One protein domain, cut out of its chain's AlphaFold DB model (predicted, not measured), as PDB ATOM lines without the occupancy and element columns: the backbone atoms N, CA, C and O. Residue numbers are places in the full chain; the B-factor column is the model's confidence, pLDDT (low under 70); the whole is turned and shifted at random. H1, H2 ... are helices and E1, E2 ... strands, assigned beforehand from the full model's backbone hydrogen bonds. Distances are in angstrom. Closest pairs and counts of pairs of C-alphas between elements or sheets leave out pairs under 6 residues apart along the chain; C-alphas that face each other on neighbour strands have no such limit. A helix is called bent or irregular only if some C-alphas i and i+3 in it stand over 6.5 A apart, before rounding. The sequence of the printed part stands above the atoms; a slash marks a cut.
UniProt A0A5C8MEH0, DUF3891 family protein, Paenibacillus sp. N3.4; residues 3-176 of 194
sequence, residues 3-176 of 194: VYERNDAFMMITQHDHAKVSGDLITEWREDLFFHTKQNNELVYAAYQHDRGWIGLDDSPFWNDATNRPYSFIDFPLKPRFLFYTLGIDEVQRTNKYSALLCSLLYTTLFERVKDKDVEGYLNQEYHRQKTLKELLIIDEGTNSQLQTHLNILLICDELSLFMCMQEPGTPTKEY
ATOM      1  N   VAL A   3      58.533 -55.033  36.868       95.94
ATOM      2  CA  VAL A   3      59.630 -56.008  36.808       95.94
ATOM      3  C   VAL A   3      60.922 -55.302  36.414       95.94
ATOM      4  O   VAL A   3      60.955 -54.619  35.388       95.94
ATOM      5  N   TYR A   4      61.983 -55.500  37.194       93.25
ATOM      6  CA  TYR A   4      63.349 -55.142  36.808       93.25
ATOM      7  C   TYR A   4      64.336 -56.245  37.201       93.25
ATOM      8  O   TYR A   4      64.079 -57.053  38.095       93.25
ATOM      9  N   GLU A   5      65.457 -56.307  36.489       91.94
ATOM     10  CA  GLU A   5      66.459 -57.364  36.629       91.94
ATOM     11  C   GLU A   5      67.585 -56.949  37.580       91.94
ATOM     12  O   GLU A   5      68.074 -55.821  37.544       91.94
ATOM     13  N   ARG A   6      68.018 -57.903  38.402       90.00
ATOM     14  CA  ARG A   6      69.311 -57.928  39.090       90.00
ATOM     15  C   ARG A   6      70.151 -59.066  38.504       90.00
ATOM     16  O   ARG A   6      69.651 -59.855  37.710       90.00
ATOM     17  N   ASN A   7      71.419 -59.164  38.903       88.38
ATOM     18  CA  ASN A   7      72.379 -60.126  38.336       88.38
ATOM     19  C   ASN A   7      71.867 -61.580  38.278       88.38
ATOM     20  O   ASN A   7      72.199 -62.303  37.343       88.38
ATOM     21  N   ASP A   8      71.095 -62.009  39.274       92.50
ATOM     22  CA  ASP A   8      70.645 -63.390  39.459       92.50
ATOM     23  C   ASP A   8      69.153 -63.515  39.823       92.50
ATOM     24  O   ASP A   8      68.688 -64.600  40.170       92.50
ATOM     25  N   ALA A   9      68.385 -62.425  39.739       94.75
ATOM     26  CA  ALA A   9      66.984 -62.409  40.149       94.75
ATOM     27  C   ALA A   9      66.156 -61.353  39.407       94.75
ATOM     28  O   ALA A   9      66.665 -60.315  38.985       94.75
ATOM     29  N   PHE A  10      64.846 -61.585  39.336       95.56
ATOM     30  CA  PHE A  10      63.871 -60.553  38.996       95.56
ATOM     31  C   PHE A  10      63.321 -59.935  40.276       95.56
ATOM     32  O   PHE A  10      62.842 -60.643  41.163       95.56
ATOM     33  N   MET A  11      63.345 -58.610  40.352       95.69
ATOM     34  CA  MET A  11      62.596 -57.865  41.352       95.69
ATOM     35  C   MET A  11      61.204 -57.584  40.798       95.69
ATOM     36  O   MET A  11      61.064 -57.081  39.682       95.69
ATOM     37  N   MET A  12      60.181 -57.938  41.574       96.56
ATOM     38  CA  MET A  12      58.783 -57.873  41.155       96.56
ATOM     39  C   MET A  12      57.978 -57.111  42.205       96.56
ATOM     40  O   MET A  12      57.959 -57.500  43.370       96.56
ATOM     41  N   ILE A  13      57.348 -56.010  41.796       97.44
ATOM     42  CA  ILE A  13      56.519 -55.159  42.661       97.44
ATOM     43  C   ILE A  13      55.115 -55.123  42.072       97.44
ATOM     44  O   ILE A  13      54.946 -54.805  40.890       97.44
ATOM     45  N   THR A  14      54.105 -55.450  42.878       97.88
ATOM     46  CA  THR A  14      52.727 -55.448  42.385       97.88
ATOM     47  C   THR A  14      52.309 -54.032  41.984       97.88
ATOM     48  O   THR A  14      52.730 -53.034  42.570       97.88
ATOM     49  N   GLN A  15      51.452 -53.926  40.977       97.88
ATOM     50  CA  GLN A  15      50.860 -52.660  40.565       97.88
ATOM     51  C   GLN A  15      49.942 -52.105  41.673       97.88
ATOM     52  O   GLN A  15      49.787 -50.907  41.865       97.88
ATOM     53  N   HIS A  16      49.387 -52.967  42.523       97.75
ATOM     54  CA  HIS A  16      48.662 -52.455  43.680       97.75
ATOM     55  C   HIS A  16      49.590 -51.824  44.737       97.75
ATOM     56  O   HIS A  16      49.160 -50.929  45.462       97.75
ATOM     57  N   ASP A  17      50.860 -52.232  44.825       98.12
ATOM     58  CA  ASP A  17      51.805 -51.649  45.782       98.12
ATOM     59  C   ASP A  17      52.342 -50.279  45.345       98.12
ATOM     60  O   ASP A  17      52.402 -49.394  46.197       98.12
ATOM     61  N   HIS A  18      52.645 -50.022  44.059       97.94
ATOM     62  CA  HIS A  18      52.949 -48.628  43.659       97.94
ATOM     63  C   HIS A  18      51.714 -47.729  43.799       97.94
ATOM     64  O   HIS A  18      51.858 -46.584  44.211       97.94
ATOM     65  N   ALA A  19      50.495 -48.247  43.592       98.38
ATOM     66  CA  ALA A  19      49.284 -47.479  43.873       98.38
ATOM     67  C   ALA A  19      49.181 -47.041  45.343       98.38
ATOM     68  O   ALA A  19      48.762 -45.918  45.624       98.38
ATOM     69  N   LYS A  20      49.625 -47.877  46.290       98.31
ATOM     70  CA  LYS A  20      49.730 -47.469  47.700       98.31
ATOM     71  C   LYS A  20      50.748 -46.352  47.892       98.31
ATOM     72  O   LYS A  20      50.417 -45.374  48.550       98.31
ATOM     73  N   VAL A  21      51.913 -46.439  47.244       97.75
ATOM     74  CA  VAL A  21      52.908 -45.352  47.250       97.75
ATOM     75  C   VAL A  21      52.305 -44.057  46.695       97.75
ATOM     76  O   VAL A  21      52.485 -43.004  47.295       97.75
ATOM     77  N   SER A  22      51.524 -44.107  45.610       97.12
ATOM     78  CA  SER A  22      50.791 -42.937  45.103       97.12
ATOM     79  C   SER A  22      49.819 -42.364  46.136       97.12
ATOM     80  O   SER A  22      49.708 -41.148  46.266       97.12
ATOM     81  N   GLY A  23      49.116 -43.222  46.879       96.50
ATOM     82  CA  GLY A  23      48.233 -42.817  47.973       96.50
ATOM     83  C   GLY A  23      48.978 -42.146  49.132       96.50
ATOM     84  O   GLY A  23      48.536 -41.100  49.613       96.50
ATOM     85  N   ASP A  24      50.123 -42.701  49.534       95.62
ATOM     86  CA  ASP A  24      51.009 -42.123  50.553       95.62
ATOM     87  C   ASP A  24      51.520 -40.744  50.105       95.62
ATOM     88  O   ASP A  24      51.425 -39.771  50.852       95.62
ATOM     89  N   LEU A  25      51.971 -40.623  48.848       93.19
ATOM     90  CA  LEU A  25      52.450 -39.362  48.272       93.19
ATOM     91  C   LEU A  25      51.385 -38.259  48.301       93.19
ATOM     92  O   LEU A  25      51.714 -37.120  48.623       93.19
ATOM     93  N   ILE A  26      50.123 -38.572  47.987       91.19
ATOM     94  CA  ILE A  26      49.028 -37.589  48.067       91.19
ATOM     95  C   ILE A  26      48.717 -37.226  49.520       91.19
ATOM     96  O   ILE A  26      48.425 -36.067  49.802       91.19
ATOM     97  N   THR A  27      48.773 -38.196  50.434       89.44
ATOM     98  CA  THR A  27      48.446 -37.987  51.854       89.44
ATOM     99  C   THR A  27      49.453 -37.060  52.538       89.44
ATOM    100  O   THR A  27      49.061 -36.207  53.327       89.44
ATOM    101  N   GLU A  28      50.736 -37.191  52.199       86.38
ATOM    102  CA  GLU A  28      51.821 -36.365  52.749       86.38
ATOM    103  C   GLU A  28      52.013 -35.033  52.001       86.38
ATOM    104  O   GLU A  28      52.826 -34.186  52.386       86.38
ATOM    105  N   TRP A  29      51.281 -34.823  50.905       77.44
ATOM    106  CA  TRP A  29      51.358 -33.586  50.145       77.44
ATOM    107  C   TRP A  29      50.743 -32.442  50.957       77.44
ATOM    108  O   TRP A  29      49.681 -32.590  51.559       77.44
ATOM    109  N   ARG A  30      51.403 -31.275  50.982       65.25
ATOM    110  CA  ARG A  30      50.966 -30.164  51.837       65.25
ATOM    111  C   ARG A  30      49.498 -29.792  51.610       65.25
ATOM    112  O   ARG A  30      49.086 -29.493  50.489       65.25
ATOM    113  N   GLU A  31      48.762 -29.724  52.714       65.19
ATOM    114  CA  GLU A  31      47.337 -29.394  52.750       65.19
ATOM    115  C   GLU A  31      47.014 -28.030  52.124       65.19
ATOM    116  O   GLU A  31      45.938 -27.865  51.562       65.19
ATOM    117  N   ASP A  32      47.946 -27.070  52.145       64.88
ATOM    118  CA  ASP A  32      47.752 -25.715  51.605       64.88
ATOM    119  C   ASP A  32      47.609 -25.662  50.076       64.88
ATOM    120  O   ASP A  32      47.165 -24.653  49.529       64.88
ATOM    121  N   LEU A  33      47.966 -26.746  49.383       60.25
ATOM    122  CA  LEU A  33      47.753 -26.907  47.944       60.25
ATOM    123  C   LEU A  33      46.392 -27.536  47.616       60.25
ATOM    124  O   LEU A  33      45.972 -27.510  46.458       60.25
ATOM    125  N   PHE A  34      45.686 -28.053  48.625       61.81
ATOM    126  CA  PHE A  34      44.332 -28.563  48.493       61.81
ATOM    127  C   PHE A  34      43.347 -27.565  49.096       61.81
ATOM    128  O   PHE A  34      43.469 -27.124  50.235       61.81
ATOM    129  N   PHE A  35      42.273 -27.260  48.374       57.19
ATOM    130  CA  PHE A  35      41.090 -26.749  49.056       57.19
ATOM    131  C   PHE A  35      40.568 -27.906  49.916       57.19
ATOM    132  O   PHE A  35      40.303 -28.976  49.373       57.19
ATOM    133  N   HIS A  36      40.498 -27.764  51.243       59.03
ATOM    134  CA  HIS A  36      39.989 -28.821  52.126       59.03
ATOM    135  C   HIS A  36      38.537 -29.162  51.764       59.03
ATOM    136  O   HIS A  36      37.600 -28.512  52.229       59.03
ATOM    137  N   THR A  37      38.335 -30.177  50.924       65.62
ATOM    138  CA  THR A  37      37.006 -30.640  50.527       65.62
ATOM    139  C   THR A  37      36.874 -32.143  50.727       65.62
ATOM    140  O   THR A  37      37.854 -32.883  50.810       65.62
ATOM    141  N   LYS A  38      35.625 -32.617  50.789       70.94
ATOM    142  CA  LYS A  38      35.298 -34.047  50.861       70.94
ATOM    143  C   LYS A  38      35.991 -34.852  49.752       70.94
ATOM    144  O   LYS A  38      36.404 -35.982  49.996       70.94
ATOM    145  N   GLN A  39      36.149 -34.259  48.569       77.12
ATOM    146  CA  GLN A  39      36.779 -34.880  47.409       77.12
ATOM    147  C   GLN A  39      38.283 -35.154  47.600       77.12
ATOM    148  O   GLN A  39      38.823 -35.974  46.865       77.12
ATOM    149  N   ASN A  40      38.958 -34.561  48.595       85.44
ATOM    150  CA  ASN A  40      40.365 -34.875  48.883       85.44
ATOM    151  C   ASN A  40      40.518 -36.324  49.361       85.44
ATOM    152  O   ASN A  40      41.364 -37.058  48.859       85.44
ATOM    153  N   ASN A  41      39.630 -36.783  50.248       91.00
ATOM    154  CA  ASN A  41      39.613 -38.183  50.684       91.00
ATOM    155  C   ASN A  41      39.280 -39.132  49.522       91.00
ATOM    156  O   ASN A  41      39.751 -40.265  49.482       91.00
ATOM    157  N   GLU A  42      38.469 -38.675  48.565       95.06
ATOM    158  CA  GLU A  42      38.104 -39.449  47.375       95.06
ATOM    159  C   GLU A  42      39.260 -39.519  46.369       95.06
ATOM    160  O   GLU A  42      39.437 -40.557  45.732       95.06
ATOM    161  N   LEU A  43      40.077 -38.466  46.258       94.75
ATOM    162  CA  LEU A  43      41.337 -38.481  45.515       94.75
ATOM    163  C   LEU A  43      42.346 -39.436  46.161       94.75
ATOM    164  O   LEU A  43      42.900 -40.279  45.462       94.75
ATOM    165  N   VAL A  44      42.539 -39.357  47.482       95.25
ATOM    166  CA  VAL A  44      43.413 -40.286  48.218       95.25
ATOM    167  C   VAL A  44      42.964 -41.728  47.975       95.25
ATOM    168  O   VAL A  44      43.760 -42.564  47.556       95.25
ATOM    169  N   TYR A  45      41.667 -42.018  48.132       97.94
ATOM    170  CA  TYR A  45      41.130 -43.349  47.844       97.94
ATOM    171  C   TYR A  45      41.332 -43.759  46.379       97.94
ATOM    172  O   TYR A  45      41.683 -44.907  46.122       97.94
ATOM    173  N   ALA A  46      41.153 -42.844  45.419       98.31
ATOM    174  CA  ALA A  46      41.438 -43.121  44.013       98.31
ATOM    175  C   ALA A  46      42.905 -43.518  43.816       98.31
ATOM    176  O   ALA A  46      43.165 -44.525  43.174       98.31
ATOM    177  N   ALA A  47      43.849 -42.797  44.422       97.94
ATOM    178  CA  ALA A  47      45.271 -43.097  44.303       97.94
ATOM    179  C   ALA A  47      45.635 -44.474  44.857       97.94
ATOM    180  O   ALA A  47      46.262 -45.249  44.141       97.94
ATOM    181  N   TYR A  48      45.144 -44.844  46.042       98.56
ATOM    182  CA  TYR A  48      45.357 -46.190  46.591       98.56
ATOM    183  C   TYR A  48      44.772 -47.314  45.727       98.56
ATOM    184  O   TYR A  48      45.172 -48.469  45.864       98.56
ATOM    185  N   GLN A  49      43.770 -47.015  44.901       98.62
ATOM    186  CA  GLN A  49      42.961 -48.023  44.221       98.62
ATOM    187  C   GLN A  49      43.088 -47.997  42.700       98.62
ATOM    188  O   GLN A  49      42.517 -48.876  42.058       98.62
ATOM    189  N   HIS A  50      43.811 -47.033  42.127       98.50
ATOM    190  CA  HIS A  50      43.778 -46.788  40.688       98.50
ATOM    191  C   HIS A  50      44.205 -48.013  39.879       98.50
ATOM    192  O   HIS A  50      43.548 -48.328  38.896       98.50
ATOM    193  N   ASP A  51      45.192 -48.766  40.374       98.25
ATOM    194  CA  ASP A  51      45.690 -49.992  39.752       98.25
ATOM    195  C   ASP A  51      45.224 -51.289  40.436       98.25
ATOM    196  O   ASP A  51      45.789 -52.366  40.236       98.25
ATOM    197  N   ARG A  52      44.119 -51.250  41.198       97.81
ATOM    198  CA  ARG A  52      43.564 -52.458  41.849       97.81
ATOM    199  C   ARG A  52      43.190 -53.575  40.870       97.81
ATOM    200  O   ARG A  52      43.157 -54.737  41.266       97.81
ATOM    201  N   GLY A  53      42.911 -53.242  39.604       97.12
ATOM    202  CA  GLY A  53      42.609 -54.229  38.562       97.12
ATOM    203  C   GLY A  53      43.729 -55.260  38.386       97.12
ATOM    204  O   GLY A  53      43.475 -56.399  38.004       97.12
ATOM    205  N   TRP A  54      44.961 -54.898  38.743       97.44
ATOM    206  CA  TRP A  54      46.114 -55.782  38.665       97.44
ATOM    207  C   TRP A  54      46.222 -56.815  39.782       97.44
ATOM    208  O   TRP A  54      46.994 -57.749  39.611       97.44
ATOM    209  N   ILE A  55      45.480 -56.709  40.892       96.69
ATOM    210  CA  ILE A  55      45.657 -57.608  42.051       96.69
ATOM    211  C   ILE A  55      45.608 -59.084  41.628       96.69
ATOM    212  O   ILE A  55      46.488 -59.856  41.991       96.69
ATOM    213  N   GLY A  56      44.627 -59.466  40.803       92.19
ATOM    214  CA  GLY A  56      44.520 -60.840  40.302       92.19
ATOM    215  C   GLY A  56      45.570 -61.213  39.248       92.19
ATOM    216  O   GLY A  56      45.964 -62.371  39.169       92.19
ATOM    217  N   LEU A  57      46.033 -60.250  38.444       93.00
ATOM    218  CA  LEU A  57      47.090 -60.468  37.445       93.00
ATOM    219  C   LEU A  57      48.470 -60.640  38.095       93.00
ATOM    220  O   LEU A  57      49.310 -61.370  37.575       93.00
ATOM    221  N   ASP A  58      48.693 -59.968  39.220       96.06
ATOM    222  CA  ASP A  58      49.980 -59.918  39.905       96.06
ATOM    223  C   ASP A  58      50.172 -61.053  40.915       96.06
ATOM    224  O   ASP A  58      51.313 -61.374  41.242       96.06
ATOM    225  N   ASP A  59      49.088 -61.700  41.358       94.38
ATOM    226  CA  ASP A  59      49.128 -62.880  42.237       94.38
ATOM    227  C   ASP A  59      49.759 -64.108  41.554       94.38
ATOM    228  O   ASP A  59      50.308 -64.997  42.201       94.38
ATOM    229  N   SER A  60      49.716 -64.162  40.221       92.12
ATOM    230  CA  SER A  60      50.331 -65.226  39.418       92.12
ATOM    231  C   SER A  60      50.982 -64.647  38.158       92.12
ATOM    232  O   SER A  60      50.386 -64.690  37.080       92.12
ATOM    233  N   PRO A  61      52.206 -64.091  38.267       90.56
ATOM    234  CA  PRO A  61      52.875 -63.439  37.149       90.56
ATOM    235  C   PRO A  61      53.119 -64.386  35.975       90.56
ATOM    236  O   PRO A  61      53.579 -65.517  36.137       90.56
ATOM    237  N   PHE A  62      52.857 -63.895  34.769       93.12
ATOM    238  CA  PHE A  62      53.009 -64.674  33.545       93.12
ATOM    239  C   PHE A  62      54.449 -64.614  33.041       93.12
ATOM    240  O   PHE A  62      55.030 -63.535  32.923       93.12
ATOM    241  N   TRP A  63      55.010 -65.767  32.689       96.12
ATOM    242  CA  TRP A  63      56.306 -65.838  32.020       96.12
ATOM    243  C   TRP A  63      56.182 -65.455  30.539       96.12
ATOM    244  O   TRP A  63      55.235 -65.866  29.868       96.12
ATOM    245  N   ASN A  64      57.130 -64.671  30.025       95.88
ATOM    246  CA  ASN A  64      57.225 -64.305  28.616       95.88
ATOM    247  C   ASN A  64      58.392 -65.059  27.961       95.88
ATOM    248  O   ASN A  64      59.537 -64.603  27.998       95.88
ATOM    249  N   ASP A  65      58.092 -66.187  27.309       95.50
ATOM    250  CA  ASP A  65      59.089 -67.029  26.627       95.50
ATOM    251  C   ASP A  65      59.882 -66.279  25.546       95.50
ATOM    252  O   ASP A  65      61.048 -66.582  25.305       95.50
ATOM    253  N   ALA A  66      59.279 -65.271  24.904       95.50
ATOM    254  CA  ALA A  66      59.930 -64.522  23.830       95.50
ATOM    255  C   ALA A  66      61.050 -63.604  24.339       95.50
ATOM    256  O   ALA A  66      61.985 -63.307  23.598       95.50
ATOM    257  N   THR A  67      60.953 -63.141  25.588       93.75
ATOM    258  CA  THR A  67      61.963 -62.270  26.215       93.75
ATOM    259  C   THR A  67      62.700 -62.941  27.373       93.75
ATOM    260  O   THR A  67      63.612 -62.340  27.930       93.75
ATOM    261  N   ASN A  68      62.342 -64.189  27.697       94.62
ATOM    262  CA  ASN A  68      62.904 -64.985  28.786       94.62
ATOM    263  C   ASN A  68      62.896 -64.251  30.142       94.62
ATOM    264  O   ASN A  68      63.869 -64.284  30.896       94.62
ATOM    265  N   ARG A  69      61.786 -63.565  30.422       95.56
ATOM    266  CA  ARG A  69      61.524 -62.809  31.655       95.56
ATOM    267  C   ARG A  69      60.020 -62.796  31.952       95.56
ATOM    268  O   ARG A  69      59.234 -63.069  31.046       95.56
ATOM    269  N   PRO A  70      59.570 -62.466  33.172       96.62
ATOM    270  CA  PRO A  70      58.150 -62.247  33.432       96.62
ATOM    271  C   PRO A  70      57.607 -61.067  32.616       96.62
ATOM    272  O   PRO A  70      58.323 -60.092  32.373       96.62
ATOM    273  N   TYR A  71      56.333 -61.119  32.231       96.56
ATOM    274  CA  TYR A  71      55.649 -59.939  31.711       96.56
ATOM    275  C   TYR A  71      55.618 -58.835  32.772       96.56
ATOM    276  O   TYR A  71      55.243 -59.051  33.926       96.56
ATOM    277  N   SER A  72      55.965 -57.628  32.345       95.75
ATOM    278  CA  SER A  72      55.767 -56.394  33.093       95.75
ATOM    279  C   SER A  72      54.471 -55.714  32.657       95.75
ATOM    280  O   SER A  72      53.907 -56.019  31.609       95.75
ATOM    281  N   PHE A  73      54.011 -54.720  33.411       95.06
ATOM    282  CA  PHE A  73      52.842 -53.920  33.045       95.06
ATOM    283  C   PHE A  73      53.004 -53.197  31.694       95.06
ATOM    284  O   PHE A  73      52.004 -52.903  31.030       95.06
ATOM    285  N   ILE A  74      54.254 -52.957  31.276       93.00
ATOM    286  CA  ILE A  74      54.621 -52.299  30.019       93.00
ATOM    287  C   ILE A  74      54.298 -53.197  28.824       93.00
ATOM    288  O   ILE A  74      53.722 -52.728  27.844       93.00
ATOM    289  N   ASP A  75      54.676 -54.475  28.896       93.81
ATOM    290  CA  ASP A  75      54.591 -55.432  27.788       93.81
ATOM    291  C   ASP A  75      53.490 -56.493  27.961       93.81
ATOM    292  O   ASP A  75      53.326 -57.355  27.095       93.81
ATOM    293  N   PHE A  76      52.693 -56.415  29.031       95.12
ATOM    294  CA  PHE A  76      51.524 -57.274  29.213       95.12
ATOM    295  C   PHE A  76      50.466 -57.025  28.115       95.12
ATOM    296  O   PHE A  76      50.171 -55.867  27.797       95.12
ATOM    297  N   PRO A  77      49.838 -58.076  27.546       93.81
ATOM    298  CA  PRO A  77      48.883 -57.917  26.452       93.81
ATOM    299  C   PRO A  77      47.688 -57.007  26.791       93.81
ATOM    300  O   PRO A  77      47.054 -57.140  27.837       93.81
ATOM    301  N   LEU A  78      47.324 -56.122  25.857       93.81
ATOM    302  CA  LEU A  78      46.297 -55.088  26.060       93.81
ATOM    303  C   LEU A  78      44.901 -55.645  26.361       93.81
ATOM    304  O   LEU A  78      44.242 -55.200  27.295       93.81
ATOM    305  N   LYS A  79      44.441 -56.633  25.584       92.50
ATOM    306  CA  LYS A  79      43.087 -57.197  25.727       92.50
ATOM    307  C   LYS A  79      42.772 -57.714  27.134       92.50
ATOM    308  O   LYS A  79      41.774 -57.265  27.695       92.50
ATOM    309  N   PRO A  80      43.562 -58.639  27.720       93.06
ATOM    310  CA  PRO A  80      43.301 -59.072  29.086       93.06
ATOM    311  C   PRO A  80      43.439 -57.902  30.061       93.06
ATOM    312  O   PRO A  80      42.602 -57.763  30.945       93.06
ATOM    313  N   ARG A  81      44.410 -57.005  29.855       93.62
ATOM    314  CA  ARG A  81      44.602 -55.828  30.707       93.62
ATOM    315  C   ARG A  81      43.339 -54.965  30.822       93.62
ATOM    316  O   ARG A  81      42.918 -54.659  31.931       93.62
ATOM    317  N   PHE A  82      42.680 -54.642  29.710       95.81
ATOM    318  CA  PHE A  82      41.472 -53.805  29.718       95.81
ATOM    319  C   PHE A  82      40.261 -54.454  30.398       95.81
ATOM    320  O   PHE A  82      39.453 -53.746  31.007       95.81
ATOM    321  N   LEU A  83      40.149 -55.787  30.358       95.88
ATOM    322  CA  LEU A  83      39.139 -56.507  31.138       95.88
ATOM    323  C   LEU A  83      39.351 -56.268  32.640       95.88
ATOM    324  O   LEU A  83      38.420 -55.885  33.344       95.88
ATOM    325  N   PHE A  84      40.583 -56.439  33.118       96.56
ATOM    326  CA  PHE A  84      40.923 -56.239  34.526       96.56
ATOM    327  C   PHE A  84      40.851 -54.771  34.959       96.56
ATOM    328  O   PHE A  84      40.407 -54.492  36.070       96.56
ATOM    329  N   TYR A  85      41.191 -53.825  34.080       97.56
ATOM    330  CA  TYR A  85      41.023 -52.393  34.356       97.56
ATOM    331  C   TYR A  85      39.548 -52.050  34.558       97.56
ATOM    332  O   TYR A  85      39.191 -51.403  35.537       97.56
ATOM    333  N   THR A  86      38.676 -52.556  33.681       98.06
ATOM    334  CA  THR A  86      37.219 -52.395  33.806       98.06
ATOM    335  C   THR A  86      36.714 -52.942  35.142       98.06
ATOM    336  O   THR A  86      36.004 -52.237  35.859       98.06
ATOM    337  N   LEU A  87      37.115 -54.166  35.506       97.94
ATOM    338  CA  LEU A  87      36.735 -54.797  36.774       97.94
ATOM    339  C   LEU A  87      37.229 -53.996  37.985       97.94
ATOM    340  O   LEU A  87      36.470 -53.784  38.931       97.94
ATOM    341  N   GLY A  88      38.468 -53.505  37.939       98.38
ATOM    342  CA  GLY A  88      39.025 -52.658  38.986       98.38
ATOM    343  C   GLY A  88      38.208 -51.382  39.176       98.38
ATOM    344  O   GLY A  88      37.781 -51.086  40.291       98.38
ATOM    345  N   ILE A  89      37.902 -50.662  38.096       98.69
ATOM    346  CA  ILE A  89      37.094 -49.434  38.167       98.69
ATOM    347  C   ILE A  89      35.668 -49.740  38.646       98.69
ATOM    348  O   ILE A  89      35.127 -48.973  39.442       98.69
ATOM    349  N   ASP A  90      35.065 -50.862  38.240       98.69
ATOM    350  CA  ASP A  90      33.756 -51.301  38.745       98.69
ATOM    351  C   ASP A  90      33.767 -51.496  40.265       98.69
ATOM    352  O   ASP A  90      32.834 -51.083  40.957       98.69
ATOM    353  N   GLU A  91      34.821 -52.105  40.804       98.62
ATOM    354  CA  GLU A  91      34.993 -52.291  42.244       98.62
ATOM    355  C   GLU A  91      35.199 -50.966  42.979       98.62
ATOM    356  O   GLU A  91      34.554 -50.743  44.006       98.62
ATOM    357  N   VAL A  92      36.018 -50.054  42.436       98.75
ATOM    358  CA  VAL A  92      36.141 -48.690  42.980       98.75
ATOM    359  C   VAL A  92      34.776 -48.005  42.976       98.75
ATOM    360  O   VAL A  92      34.387 -47.433  43.989       98.75
ATOM    361  N   GLN A  93      34.013 -48.109  41.885       98.69
ATOM    362  CA  GLN A  93      32.732 -47.423  41.699       98.69
ATOM    363  C   GLN A  93      31.657 -47.876  42.692       98.69
ATOM    364  O   GLN A  93      30.825 -47.058  43.099       98.69
ATOM    365  N   ARG A  94      31.669 -49.154  43.098       98.50
ATOM    366  CA  ARG A  94      30.775 -49.677  44.149       98.50
ATOM    367  C   ARG A  94      31.018 -48.997  45.498       98.50
ATOM    368  O   ARG A  94      30.065 -48.825  46.253       98.50
ATOM    369  N   THR A  95      32.255 -48.585  45.774       98.19
ATOM    370  CA  THR A  95      32.634 -47.907  47.022       98.19
ATOM    371  C   THR A  95      32.558 -46.385  46.898       98.19
ATOM    372  O   THR A  95      31.941 -45.728  47.734       98.19
ATOM    373  N   ASN A  96      33.163 -45.804  45.860       98.31
ATOM    374  CA  ASN A  96      33.208 -44.366  45.631       98.31
ATOM    375  C   ASN A  96      33.149 -44.019  44.129       98.31
ATOM    376  O   ASN A  96      34.051 -44.329  43.349       98.31
ATOM    377  N   LYS A  97      32.084 -43.315  43.726       98.31
ATOM    378  CA  LYS A  97      31.839 -42.917  42.329       98.31
ATOM    379  C   LYS A  97      32.823 -41.862  41.815       98.31
ATOM    380  O   LYS A  97      33.189 -41.913  40.646       98.31
ATOM    381  N   TYR A  98      33.234 -40.918  42.660       98.12
ATOM    382  CA  TYR A  98      34.181 -39.872  42.277       98.12
ATOM    383  C   TYR A  98      35.582 -40.456  42.071       98.12
ATOM    384  O   TYR A  98      36.224 -40.188  41.059       98.12
ATOM    385  N   SER A  99      36.018 -41.347  42.964       98.56
ATOM    386  CA  SER A  99      37.282 -42.065  42.805       98.56
ATOM    387  C   SER A  99      37.295 -42.935  41.549       98.56
ATOM    388  O   SER A  99      38.292 -42.959  40.834       98.56
ATOM    389  N   ALA A 100      36.183 -43.601  41.225       98.81
ATOM    390  CA  ALA A 100      36.069 -44.366  39.983       98.81
ATOM    391  C   ALA A 100      36.135 -43.476  38.736       98.81
ATOM    392  O   ALA A 100      36.762 -43.853  37.748       98.81
ATOM    393  N   LEU A 101      35.534 -42.281  38.789       98.75
ATOM    394  CA  LEU A 101      35.656 -41.288  37.723       98.75
ATOM    395  C   LEU A 101      37.121 -40.864  37.528       98.75
ATOM    396  O   LEU A 101      37.576 -40.808  36.389       98.75
ATOM    397  N   LEU A 102      37.871 -40.631  38.611       98.56
ATOM    398  CA  LEU A 102      39.308 -40.339  38.542       98.56
ATOM    399  C   LEU A 102      40.122 -41.499  37.952       98.56
ATOM    400  O   LEU A 102      40.948 -41.257  37.079       98.56
ATOM    401  N   CYS A 103      39.868 -42.743  38.372       98.75
ATOM    402  CA  CYS A 103      40.567 -43.923  37.838       98.75
ATOM    403  C   CYS A 103      40.292 -44.108  36.337       98.75
ATOM    404  O   CYS A 103      41.201 -44.377  35.557       98.75
ATOM    405  N   SER A 104      39.039 -43.905  35.917       98.75
ATOM    406  CA  SER A 104      38.656 -43.936  34.504       98.75
ATOM    407  C   SER A 104      39.372 -42.850  33.697       98.75
ATOM    408  O   SER A 104      39.937 -43.138  32.644       98.75
ATOM    409  N   LEU A 105      39.401 -41.613  34.209       98.62
ATOM    410  CA  LEU A 105      40.097 -40.493  33.570       98.62
ATOM    411  C   LEU A 105      41.609 -40.723  33.467       98.62
ATOM    412  O   LEU A 105      42.197 -40.409  32.430       98.62
ATOM    413  N   LEU A 106      42.226 -41.280  34.516       98.31
ATOM    414  CA  LEU A 106      43.636 -41.666  34.533       98.31
ATOM    415  C   LEU A 106      43.941 -42.604  33.363       98.31
ATOM    416  O   LEU A 106      44.744 -42.257  32.500       98.31
ATOM    417  N   TYR A 107      43.245 -43.741  33.265       97.56
ATOM    418  CA  TYR A 107      43.500 -44.690  32.184       97.56
ATOM    419  C   TYR A 107      43.214 -44.106  30.803       97.56
ATOM    420  O   TYR A 107      44.031 -44.288  29.901       97.56
ATOM    421  N   THR A 108      42.126 -43.351  30.611       97.69
ATOM    422  CA  THR A 108      41.903 -42.710  29.305       97.69
ATOM    423  C   THR A 108      43.043 -41.756  28.948       97.69
ATOM    424  O   THR A 108      43.540 -41.813  27.827       97.69
ATOM    425  N   THR A 109      43.562 -40.986  29.912       96.69
ATOM    426  CA  THR A 109      44.704 -40.079  29.691       96.69
ATOM    427  C   THR A 109      45.963 -40.841  29.259       96.69
ATOM    428  O   THR A 109      46.676 -40.398  28.359       96.69
ATOM    429  N   LEU A 110      46.226 -42.006  29.863       93.62
ATOM    430  CA  LEU A 110      47.382 -42.849  29.538       93.62
ATOM    431  C   LEU A 110      47.261 -43.521  28.157       93.62
ATOM    432  O   LEU A 110      48.275 -43.775  27.505       93.62
ATOM    433  N   PHE A 111      46.038 -43.790  27.684       94.56
ATOM    434  CA  PHE A 111      45.792 -44.537  26.443       94.56
ATOM    435  C   PHE A 111      45.374 -43.696  25.235       94.56
ATOM    436  O   PHE A 111      45.479 -44.186  24.113       94.56
ATOM    437  N   GLU A 112      44.975 -42.437  25.410       90.56
ATOM    438  CA  GLU A 112      44.473 -41.559  24.338       90.56
ATOM    439  C   GLU A 112      45.397 -41.450  23.113       90.56
ATOM    440  O   GLU A 112      44.934 -41.271  21.986       90.56
ATOM    441  N   ARG A 113      46.717 -41.552  23.312       85.75
ATOM    442  CA  ARG A 113      47.716 -41.436  22.233       85.75
ATOM    443  C   ARG A 113      48.146 -42.780  21.642       85.75
ATOM    444  O   ARG A 113      48.919 -42.796  20.680       85.75
ATOM    445  N   VAL A 114      47.670 -43.894  22.193       89.25
ATOM    446  CA  VAL A 114      48.038 -45.239  21.748       89.25
ATOM    447  C   VAL A 114      47.160 -45.640  20.566       89.25
ATOM    448  O   VAL A 114      45.944 -45.766  20.682       89.25
ATOM    449  N   LYS A 115      47.785 -45.850  19.405       88.56
ATOM    450  CA  LYS A 115      47.094 -46.256  18.175       88.56
ATOM    451  C   LYS A 115      46.976 -47.777  18.104       88.56
ATOM    452  O   LYS A 115      47.825 -48.429  17.504       88.56
ATOM    453  N   ASP A 116      45.921 -48.319  18.702       91.88
ATOM    454  CA  ASP A 116      45.572 -49.741  18.647       91.88
ATOM    455  C   ASP A 116      44.040 -49.913  18.640       91.88
ATOM    456  O   ASP A 116      43.318 -49.176  19.312       91.88
ATOM    457  N   LYS A 117      43.522 -50.883  17.880       88.19
ATOM    458  CA  LYS A 117      42.072 -51.138  17.776       88.19
ATOM    459  C   LYS A 117      41.447 -51.573  19.108       88.19
ATOM    460  O   LYS A 117      40.285 -51.278  19.370       88.19
ATOM    461  N   ASP A 118      42.207 -52.285  19.938       87.88
ATOM    462  CA  ASP A 118      41.743 -52.776  21.232       87.88
ATOM    463  C   ASP A 118      41.683 -51.621  22.247       87.88
ATOM    464  O   ASP A 118      40.836 -51.628  23.139       87.88
ATOM    465  N   VAL A 119      42.526 -50.594  22.067       94.38
ATOM    466  CA  VAL A 119      42.482 -49.346  22.843       94.38
ATOM    467  C   VAL A 119      41.221 -48.550  22.521       94.38
ATOM    468  O   VAL A 119      40.553 -48.084  23.437       94.38
ATOM    469  N   GLU A 120      40.852 -48.418  21.245       94.06
ATOM    470  CA  GLU A 120      39.675 -47.636  20.836       94.06
ATOM    471  C   GLU A 120      38.378 -48.150  21.486       94.06
ATOM    472  O   GLU A 120      37.586 -47.364  22.012       94.06
ATOM    473  N   GLY A 121      38.178 -49.472  21.502       93.81
ATOM    474  CA  GLY A 121      37.016 -50.087  22.149       93.81
ATOM    475  C   GLY A 121      36.954 -49.795  23.651       93.81
ATOM    476  O   GLY A 121      35.902 -49.407  24.162       93.81
ATOM    477  N   TYR A 122      38.092 -49.923  24.338       96.75
ATOM    478  CA  TYR A 122      38.208 -49.627  25.765       96.75
ATOM    479  C   TYR A 122      37.959 -48.143  26.079       96.75
ATOM    480  O   TYR A 122      37.150 -47.824  26.949       96.75
ATOM    481  N   LEU A 123      38.584 -47.228  25.329       97.38
ATOM    482  CA  LEU A 123      38.402 -45.785  25.510       97.38
ATOM    483  C   LEU A 123      36.936 -45.380  25.344       97.38
ATOM    484  O   LEU A 123      36.406 -44.641  26.169       97.38
ATOM    485  N   ASN A 124      36.254 -45.905  24.321       96.50
ATOM    486  CA  ASN A 124      34.837 -45.626  24.112       96.50
ATOM    487  C   ASN A 124      33.989 -46.064  25.310       96.50
ATOM    488  O   ASN A 124      33.150 -45.287  25.768       96.50
ATOM    489  N   GLN A 125      34.214 -47.263  25.851       97.25
ATOM    490  CA  GLN A 125      33.515 -47.735  27.049       97.25
ATOM    491  C   GLN A 125      33.735 -46.792  28.242       97.25
ATOM    492  O   GLN A 125      32.775 -46.397  28.910       97.25
ATOM    493  N   GLU A 126      34.978 -46.386  28.482       98.50
ATOM    494  CA  GLU A 126      35.316 -45.520  29.609       98.50
ATOM    495  C   GLU A 126      34.788 -44.092  29.428       98.50
ATOM    496  O   GLU A 126      34.259 -43.524  30.380       98.50
ATOM    497  N   TYR A 127      34.756 -43.538  28.213       98.50
ATOM    498  CA  TYR A 127      34.084 -42.255  27.965       98.50
ATOM    499  C   TYR A 127      32.584 -42.301  28.283       98.50
ATOM    500  O   TYR A 127      32.038 -41.334  28.825       98.50
ATOM    501  N   HIS A 128      31.907 -43.422  28.005       98.50
ATOM    502  CA  HIS A 128      30.502 -43.595  28.393       98.50
ATOM    503  C   HIS A 128      30.356 -43.645  29.919       98.50
ATOM    504  O   HIS A 128      29.522 -42.924  30.471       98.50
ATOM    505  N   ARG A 129      31.208 -44.418  30.612       98.56
ATOM    506  CA  ARG A 129      31.254 -44.462  32.085       98.56
ATOM    507  C   ARG A 129      31.459 -43.064  32.673       98.56
ATOM    508  O   ARG A 129      30.714 -42.656  33.563       98.56
ATOM    509  N   GLN A 130      32.434 -42.316  32.160       98.50
ATOM    510  CA  GLN A 130      32.759 -40.967  32.618       98.50
ATOM    511  C   GLN A 130      31.585 -40.011  32.442       98.50
ATOM    512  O   GLN A 130      31.292 -39.244  33.359       98.50
ATOM    513  N   LYS A 131      30.888 -40.064  31.300       98.25
ATOM    514  CA  LYS A 131      29.683 -39.260  31.070       98.25
ATOM    515  C   LYS A 131      28.614 -39.558  32.124       98.25
ATOM    516  O   LYS A 131      28.158 -38.637  32.797       98.25
ATOM    517  N   THR A 132      28.281 -40.833  32.331       98.31
ATOM    518  CA  THR A 132      27.285 -41.246  33.332       98.31
ATOM    519  C   THR A 132      27.685 -40.835  34.750       98.31
ATOM    520  O   THR A 132      26.857 -40.322  35.500       98.31
ATOM    521  N   LEU A 133      28.950 -41.017  35.140       98.25
ATOM    522  CA  LEU A 133      29.421 -40.628  36.472       98.25
ATOM    523  C   LEU A 133      29.407 -39.110  36.668       98.25
ATOM    524  O   LEU A 133      29.011 -38.655  37.738       98.25
ATOM    525  N   LYS A 134      29.780 -38.327  35.649       97.62
ATOM    526  CA  LYS A 134      29.713 -36.858  35.700       97.62
ATOM    527  C   LYS A 134      28.279 -36.357  35.876       97.62
ATOM    528  O   LYS A 134      28.058 -35.447  36.668       97.62
ATOM    529  N   GLU A 135      27.314 -36.978  35.196       96.94
ATOM    530  CA  GLU A 135      25.886 -36.677  35.358       96.94
ATOM    531  C   GLU A 135      25.392 -37.031  36.771       96.94
ATOM    532  O   GLU A 135      24.772 -36.202  37.436       96.94
ATOM    533  N   LEU A 136      25.722 -38.225  37.276       97.06
ATOM    534  CA  LEU A 136      25.313 -38.684  38.614       97.06
ATOM    535  C   LEU A 136      25.923 -37.866  39.758       97.06
ATOM    536  O   LEU A 136      25.302 -37.724  40.809       97.06
ATOM    537  N   LEU A 137      27.152 -37.382  39.578       96.06
ATOM    538  CA  LEU A 137      27.874 -36.575  40.562       96.06
ATOM    539  C   LEU A 137      27.571 -35.076  40.442       96.06
ATOM    540  O   LEU A 137      28.046 -34.315  41.279       96.06
ATOM    541  N   ILE A 138      26.782 -34.664  39.440       95.00
ATOM    542  CA  ILE A 138      26.425 -33.263  39.177       95.00
ATOM    543  C   ILE A 138      27.696 -32.407  39.021       95.00
ATOM    544  O   ILE A 138      27.888 -31.396  39.690       95.00
ATOM    545  N   ILE A 139      28.611 -32.850  38.153       91.56
ATOM    546  CA  ILE A 139      29.867 -32.135  37.898       91.56
ATOM    547  C   ILE A 139      29.573 -30.874  37.068       91.56
ATOM    548  O   ILE A 139      29.383 -30.952  35.854       91.56
ATOM    549  N   ASP A 140      29.538 -29.719  37.732       89.31
ATOM    550  CA  ASP A 140      29.461 -28.389  37.118       89.31
ATOM    551  C   ASP A 140      30.853 -27.834  36.751       89.31
ATOM    552  O   ASP A 140      31.859 -28.534  36.846       89.31
ATOM    553  N   GLU A 141      30.941 -26.577  36.304       83.56
ATOM    554  CA  GLU A 141      32.212 -25.964  35.890       83.56
ATOM    555  C   GLU A 141      33.249 -25.904  37.028       83.56
ATOM    556  O   GLU A 141      34.414 -26.259  36.823       83.56
ATOM    557  N   GLY A 142      32.826 -25.520  38.238       79.88
ATOM    558  CA  GLY A 142      33.707 -25.442  39.406       79.88
ATOM    559  C   GLY A 142      34.216 -26.820  39.825       79.88
ATOM    560  O   GLY A 142      35.419 -27.023  40.011       79.88
ATOM    561  N   THR A 143      33.315 -27.797  39.879       85.75
ATOM    562  CA  THR A 143      33.648 -29.184  40.221       85.75
ATOM    563  C   THR A 143      34.487 -29.845  39.128       85.75
ATOM    564  O   THR A 143      35.370 -30.649  39.423       85.75
ATOM    565  N   ASN A 144      34.274 -29.487  37.858       89.50
ATOM    566  CA  ASN A 144      35.094 -29.961  36.751       89.50
ATOM    567  C   ASN A 144      36.525 -29.417  36.840       89.50
ATOM    568  O   ASN A 144      37.463 -30.175  36.617       89.50
ATOM    569  N   SER A 145      36.708 -28.143  37.205       89.00
ATOM    570  CA  SER A 145      38.041 -27.576  37.456       89.00
ATOM    571  C   SER A 145      38.771 -28.349  38.562       89.00
ATOM    572  O   SER A 145      39.890 -28.818  38.355       89.00
ATOM    573  N   GLN A 146      38.093 -28.607  39.687       88.81
ATOM    574  CA  GLN A 146      38.646 -29.426  40.768       88.81
ATOM    575  C   GLN A 146      38.976 -30.857  40.313       88.81
ATOM    576  O   GLN A 146      40.036 -31.382  40.646       88.81
ATOM    577  N   LEU A 147      38.101 -31.488  39.524       92.88
ATOM    578  CA  LEU A 147      38.331 -32.818  38.960       92.88
ATOM    579  C   LEU A 147      39.591 -32.862  38.085       92.88
ATOM    580  O   LEU A 147      40.348 -33.825  38.171       92.88
ATOM    581  N   GLN A 148      39.844 -31.825  37.280       92.38
ATOM    582  CA  GLN A 148      41.076 -31.725  36.492       92.38
ATOM    583  C   GLN A 148      42.313 -31.550  37.378       92.38
ATOM    584  O   GLN A 148      43.337 -32.181  37.122       92.38
ATOM    585  N   THR A 149      42.222 -30.751  38.445       90.25
ATOM    586  CA  THR A 149      43.299 -30.636  39.439       90.25
ATOM    587  C   THR A 149      43.597 -31.984  40.089       90.25
ATOM    588  O   THR A 149      44.754 -32.397  40.136       90.25
ATOM    589  N   HIS A 150      42.568 -32.705  40.536       92.88
ATOM    590  CA  HIS A 150      42.710 -34.024  41.150       92.88
ATOM    591  C   HIS A 150      43.299 -35.055  40.186       92.88
ATOM    592  O   HIS A 150      44.194 -35.802  40.572       92.88
ATOM    593  N   LEU A 151      42.860 -35.062  38.924       95.62
ATOM    594  CA  LEU A 151      43.441 -35.916  37.890       95.62
ATOM    595  C   LEU A 151      44.930 -35.610  37.681       95.62
ATOM    596  O   LEU A 151      45.733 -36.534  37.609       95.62
ATOM    597  N   ASN A 152      45.315 -34.333  37.617       92.88
ATOM    598  CA  ASN A 152      46.716 -33.953  37.444       92.88
ATOM    599  C   ASN A 152      47.587 -34.394  38.629       92.88
ATOM    600  O   ASN A 152      48.689 -34.892  38.426       92.88
ATOM    601  N   ILE A 153      47.090 -34.246  39.861       92.38
ATOM    602  CA  ILE A 153      47.787 -34.729  41.061       92.38
ATOM    603  C   ILE A 153      47.934 -36.252  41.016       92.38
ATOM    604  O   ILE A 153      49.026 -36.761  41.259       92.38
ATOM    605  N   LEU A 154      46.864 -36.968  40.654       95.50
ATOM    606  CA  LEU A 154      46.886 -38.423  40.524       95.50
ATOM    607  C   LEU A 154      47.914 -38.884  39.483       95.50
ATOM    608  O   LEU A 154      48.691 -39.779  39.783       95.50
ATOM    609  N   LEU A 155      47.970 -38.241  38.312       96.31
ATOM    610  CA  LEU A 155      48.949 -38.538  37.258       96.31
ATOM    611  C   LEU A 155      50.395 -38.320  37.725       96.31
ATOM    612  O   LEU A 155      51.256 -39.150  37.460       96.31
ATOM    613  N   ILE A 156      50.664 -37.224  38.443       94.50
ATOM    614  CA  ILE A 156      52.002 -36.949  38.989       94.50
ATOM    615  C   ILE A 156      52.392 -38.008  40.025       94.50
ATOM    616  O   ILE A 156      53.527 -38.478  40.023       94.50
ATOM    617  N   CYS A 157      51.474 -38.377  40.920       95.19
ATOM    618  CA  CYS A 157      51.764 -39.341  41.981       95.19
ATOM    619  C   CYS A 157      51.908 -40.765  41.439       95.19
ATOM    620  O   CYS A 157      52.826 -41.464  41.855       95.19
ATOM    621  N   ASP A 158      51.063 -41.162  40.482       97.12
ATOM    622  CA  ASP A 158      51.229 -42.398  39.713       97.12
ATOM    623  C   ASP A 158      52.622 -42.448  39.077       97.12
ATOM    624  O   ASP A 158      53.407 -43.357  39.345       97.12
ATOM    625  N   GLU A 159      53.003 -41.398  38.356       95.25
ATOM    626  CA  GLU A 159      54.297 -41.341  37.693       95.25
ATOM    627  C   GLU A 159      55.490 -41.394  38.664       95.25
ATOM    628  O   GLU A 159      56.456 -42.124  38.431       95.25
ATOM    629  N   LEU A 160      55.423 -40.657  39.776       94.56
ATOM    630  CA  LEU A 160      56.443 -40.694  40.827       94.56
ATOM    631  C   LEU A 160      56.549 -42.080  41.469       94.56
ATOM    632  O   LEU A 160      57.661 -42.558  41.701       94.56
ATOM    633  N   SER A 161      55.417 -42.740  41.720       96.62
ATOM    634  CA  SER A 161      55.401 -44.100  42.265       96.62
ATOM    635  C   SER A 161      56.071 -45.091  41.309       96.62
ATOM    636  O   SER A 161      56.908 -45.889  41.728       96.62
ATOM    637  N   LEU A 162      55.797 -44.980  40.004       96.00
ATOM    638  CA  LEU A 162      56.438 -45.791  38.974       96.00
ATOM    639  C   LEU A 162      57.941 -45.513  38.927       96.00
ATOM    640  O   LEU A 162      58.732 -46.453  38.943       96.00
ATOM    641  N   PHE A 163      58.359 -44.246  38.949       94.19
ATOM    642  CA  PHE A 163      59.775 -43.884  39.007       94.19
ATOM    643  C   PHE A 163      60.490 -44.541  40.195       94.19
ATOM    644  O   PHE A 163      61.564 -45.113  40.020       94.19
ATOM    645  N   MET A 164      59.878 -44.531  41.381       93.19
ATOM    646  CA  MET A 164      60.443 -45.153  42.582       93.19
ATOM    647  C   MET A 164      60.497 -46.685  42.512       93.19
ATOM    648  O   MET A 164      61.400 -47.289  43.088       93.19
ATOM    649  N   CYS A 165      59.534 -47.323  41.843       95.06
ATOM    650  CA  CYS A 165      59.391 -48.779  41.837       95.06
ATOM    651  C   CYS A 165      60.053 -49.474  40.636       95.06
ATOM    652  O   CYS A 165      60.295 -50.679  40.682       95.06
ATOM    653  N   MET A 166      60.331 -48.764  39.542       93.56
ATOM    654  CA  MET A 166      60.766 -49.386  38.285       93.56
ATOM    655  C   MET A 166      62.248 -49.765  38.224       93.56
ATOM    656  O   MET A 166      62.652 -50.412  37.256       93.56
ATOM    657  N   GLN A 167      63.057 -49.366  39.203       91.75
ATOM    658  CA  GLN A 167      64.492 -49.652  39.260       91.75
ATOM    659  C   GLN A 167      64.986 -49.712  40.708       91.75
ATOM    660  O   GLN A 167      64.293 -49.320  41.648       91.75
ATOM    661  N   GLU A 168      66.223 -50.169  40.882       90.88
ATOM    662  CA  GLU A 168      66.902 -50.134  42.172       90.88
ATOM    663  C   GLU A 168      67.183 -48.688  42.646       90.88
ATOM    664  O   GLU A 168      67.576 -47.825  41.849       90.88
ATOM    665  N   PRO A 169      67.018 -48.387  43.950       88.31
ATOM    666  CA  PRO A 169      67.427 -47.102  44.500       88.31
ATOM    667  C   PRO A 169      68.903 -46.803  44.216       88.31
ATOM    668  O   PRO A 169      69.783 -47.614  44.490       88.31
ATOM    669  N   GLY A 170      69.176 -45.607  43.691       88.06
ATOM    670  CA  GLY A 170      70.528 -45.189  43.311       88.06
ATOM    671  C   GLY A 170      70.915 -45.492  41.859       88.06
ATOM    672  O   GLY A 170      71.992 -45.067  41.438       88.06
ATOM    673  N   THR A 171      70.048 -46.143  41.072       89.44
ATOM    674  CA  THR A 171      70.268 -46.318  39.628       89.44
ATOM    675  C   THR A 171      70.464 -44.957  38.933       89.44
ATOM    676  O   THR A 171      69.667 -44.035  39.140       89.44
ATOM    677  N   PRO A 172      71.505 -44.782  38.097       87.25
ATOM    678  CA  PRO A 172      71.715 -43.548  37.345       87.25
ATOM    679  C   PRO A 172      70.557 -43.240  36.385       87.25
ATOM    680  O   PRO A 172      70.092 -44.117  35.665       87.25
ATOM    681  N   THR A 173      70.154 -41.970  36.266       79.50
ATOM    682  CA  THR A 173      69.026 -41.548  35.405       79.50
ATOM    683  C   THR A 173      69.146 -42.026  33.952       79.50
ATOM    684  O   THR A 173      68.151 -42.391  33.339       79.50
ATOM    685  N   LYS A 174      70.369 -42.107  33.407       83.19
ATOM    686  CA  LYS A 174      70.637 -42.614  32.045       83.19
ATOM    687  C   LYS A 174      70.174 -44.065  31.806       83.19
ATOM    688  O   LYS A 174      70.036 -44.470  30.658       83.19
ATOM    689  N   GLU A 175      69.983 -44.849  32.867       83.31
ATOM    690  CA  GLU A 175      69.542 -46.247  32.812       83.31
ATOM    691  C   GLU A 175      68.011 -46.382  32.942       83.31
ATOM    692  O   GLU A 175      67.449 -47.423  32.598       83.31
ATOM    693  N   TYR A 176      67.305 -45.308  33.317       84.44
ATOM    694  CA  TYR A 176      65.842 -45.263  33.351       84.44
ATOM    695  C   TYR A 176      65.264 -45.019  31.956       84.44
ATOM    696  O   TYR A 176      64.906 -43.901  31.597       84.44
TER     697      TYR A 176
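This is residues 3 to 176 of the 194 residues of the protein "DUF3891 family protein" of Paenibacillus sp. N3.4 (UniProt A0A5C8MEH0). Two groups of helices pack together: H4, H5 and H6 form an up-and-down bundle, and the helical hairpin H1 and H2 with the long helix H7 makes a second group, whose H2 and H7 cross H5 steeply. A strand hairpin, E1 and E2, lies at one end of the longest axis and the H6 to H7 link at the other; short H3 packs on H1 and H4, and residues 169 to 174 stick out. The printed part has 174 residues, in the order E1 E2 H1 H2 H3 H4 H5 H6 H7, with one antiparallel sheet, E1 - E2; the class is mostly helix. It is compact, with a radius of gyration of the C-alphas of 16.9 A and spans of 53 by 38 by 27 A.

E1, residues 3 to 6, and E2, residues 9 to 13, form an antiparallel hairpin at 149 degrees, with N 6 and O 9, and N 11 and O 4, each 2.8 A apart. The closest C-alphas of E2 and H7, residues 141 to 165, are those of Ile 13 and Cys 165, 7.0 A apart. H7 touches H1, residues 15 to 27, at a steep tilt of 58 degrees, closest at C-alphas Cys 157 and Ser 22, 4.9 A. H1 and H2, residues 38 to 49, form a helical hairpin; H2 touches H1 with residues 44 to 49 alone, and the closest C-alphas are those of Gly 23 and Tyr 48, 4.6 A apart. The hub is H5, residues 97 to 111; its residues 98 to 103 touch H2 at a steep tilt of 52 degrees, with C-alphas Ser 99 and Ala 46 closest, 4.5 A. H4, residues 78 to 95, H5 and H6, residues 117 to 136, form the bundle, each running against the one before; C-alphas Leu 101 and Gln 130 are the closest of H5 and H6, 5.9 A. H3, residues 52 to 58, is irregular, with C-alphas 53 and 56 7.1 A apart; it touches residues 84 to 89 of H4, closest at C-alphas Gly 53 and Gly 88, 3.9 A. Every O i to N i+4 pair is within hydrogen-bond range in H1, H5, H6 and H7, against 7 of 8 in H2, 13 of 14 in H4 and 1 of 3 in H3, where 2 of 4 O i to N i+3 pairs are.

E1 begins at C-alpha 3, (59.630, -56.008, 36.808). H7 is 36.0 A long and ends at C-alpha 165, (59.391, -48.779, 41.837); H6 measures 29.5 A, H4 26.0 A and H5 21.2 A.

C-alphas Asp 8 and Asp 140 are farthest apart, 54.1 A. The printed part has no cut. The H3 to H4 link is long, with residues 63 to 64 paired antiparallel with 69 to 70. Residues 30 to 37 are under pLDDT 70; the printed part's mean is 92.7.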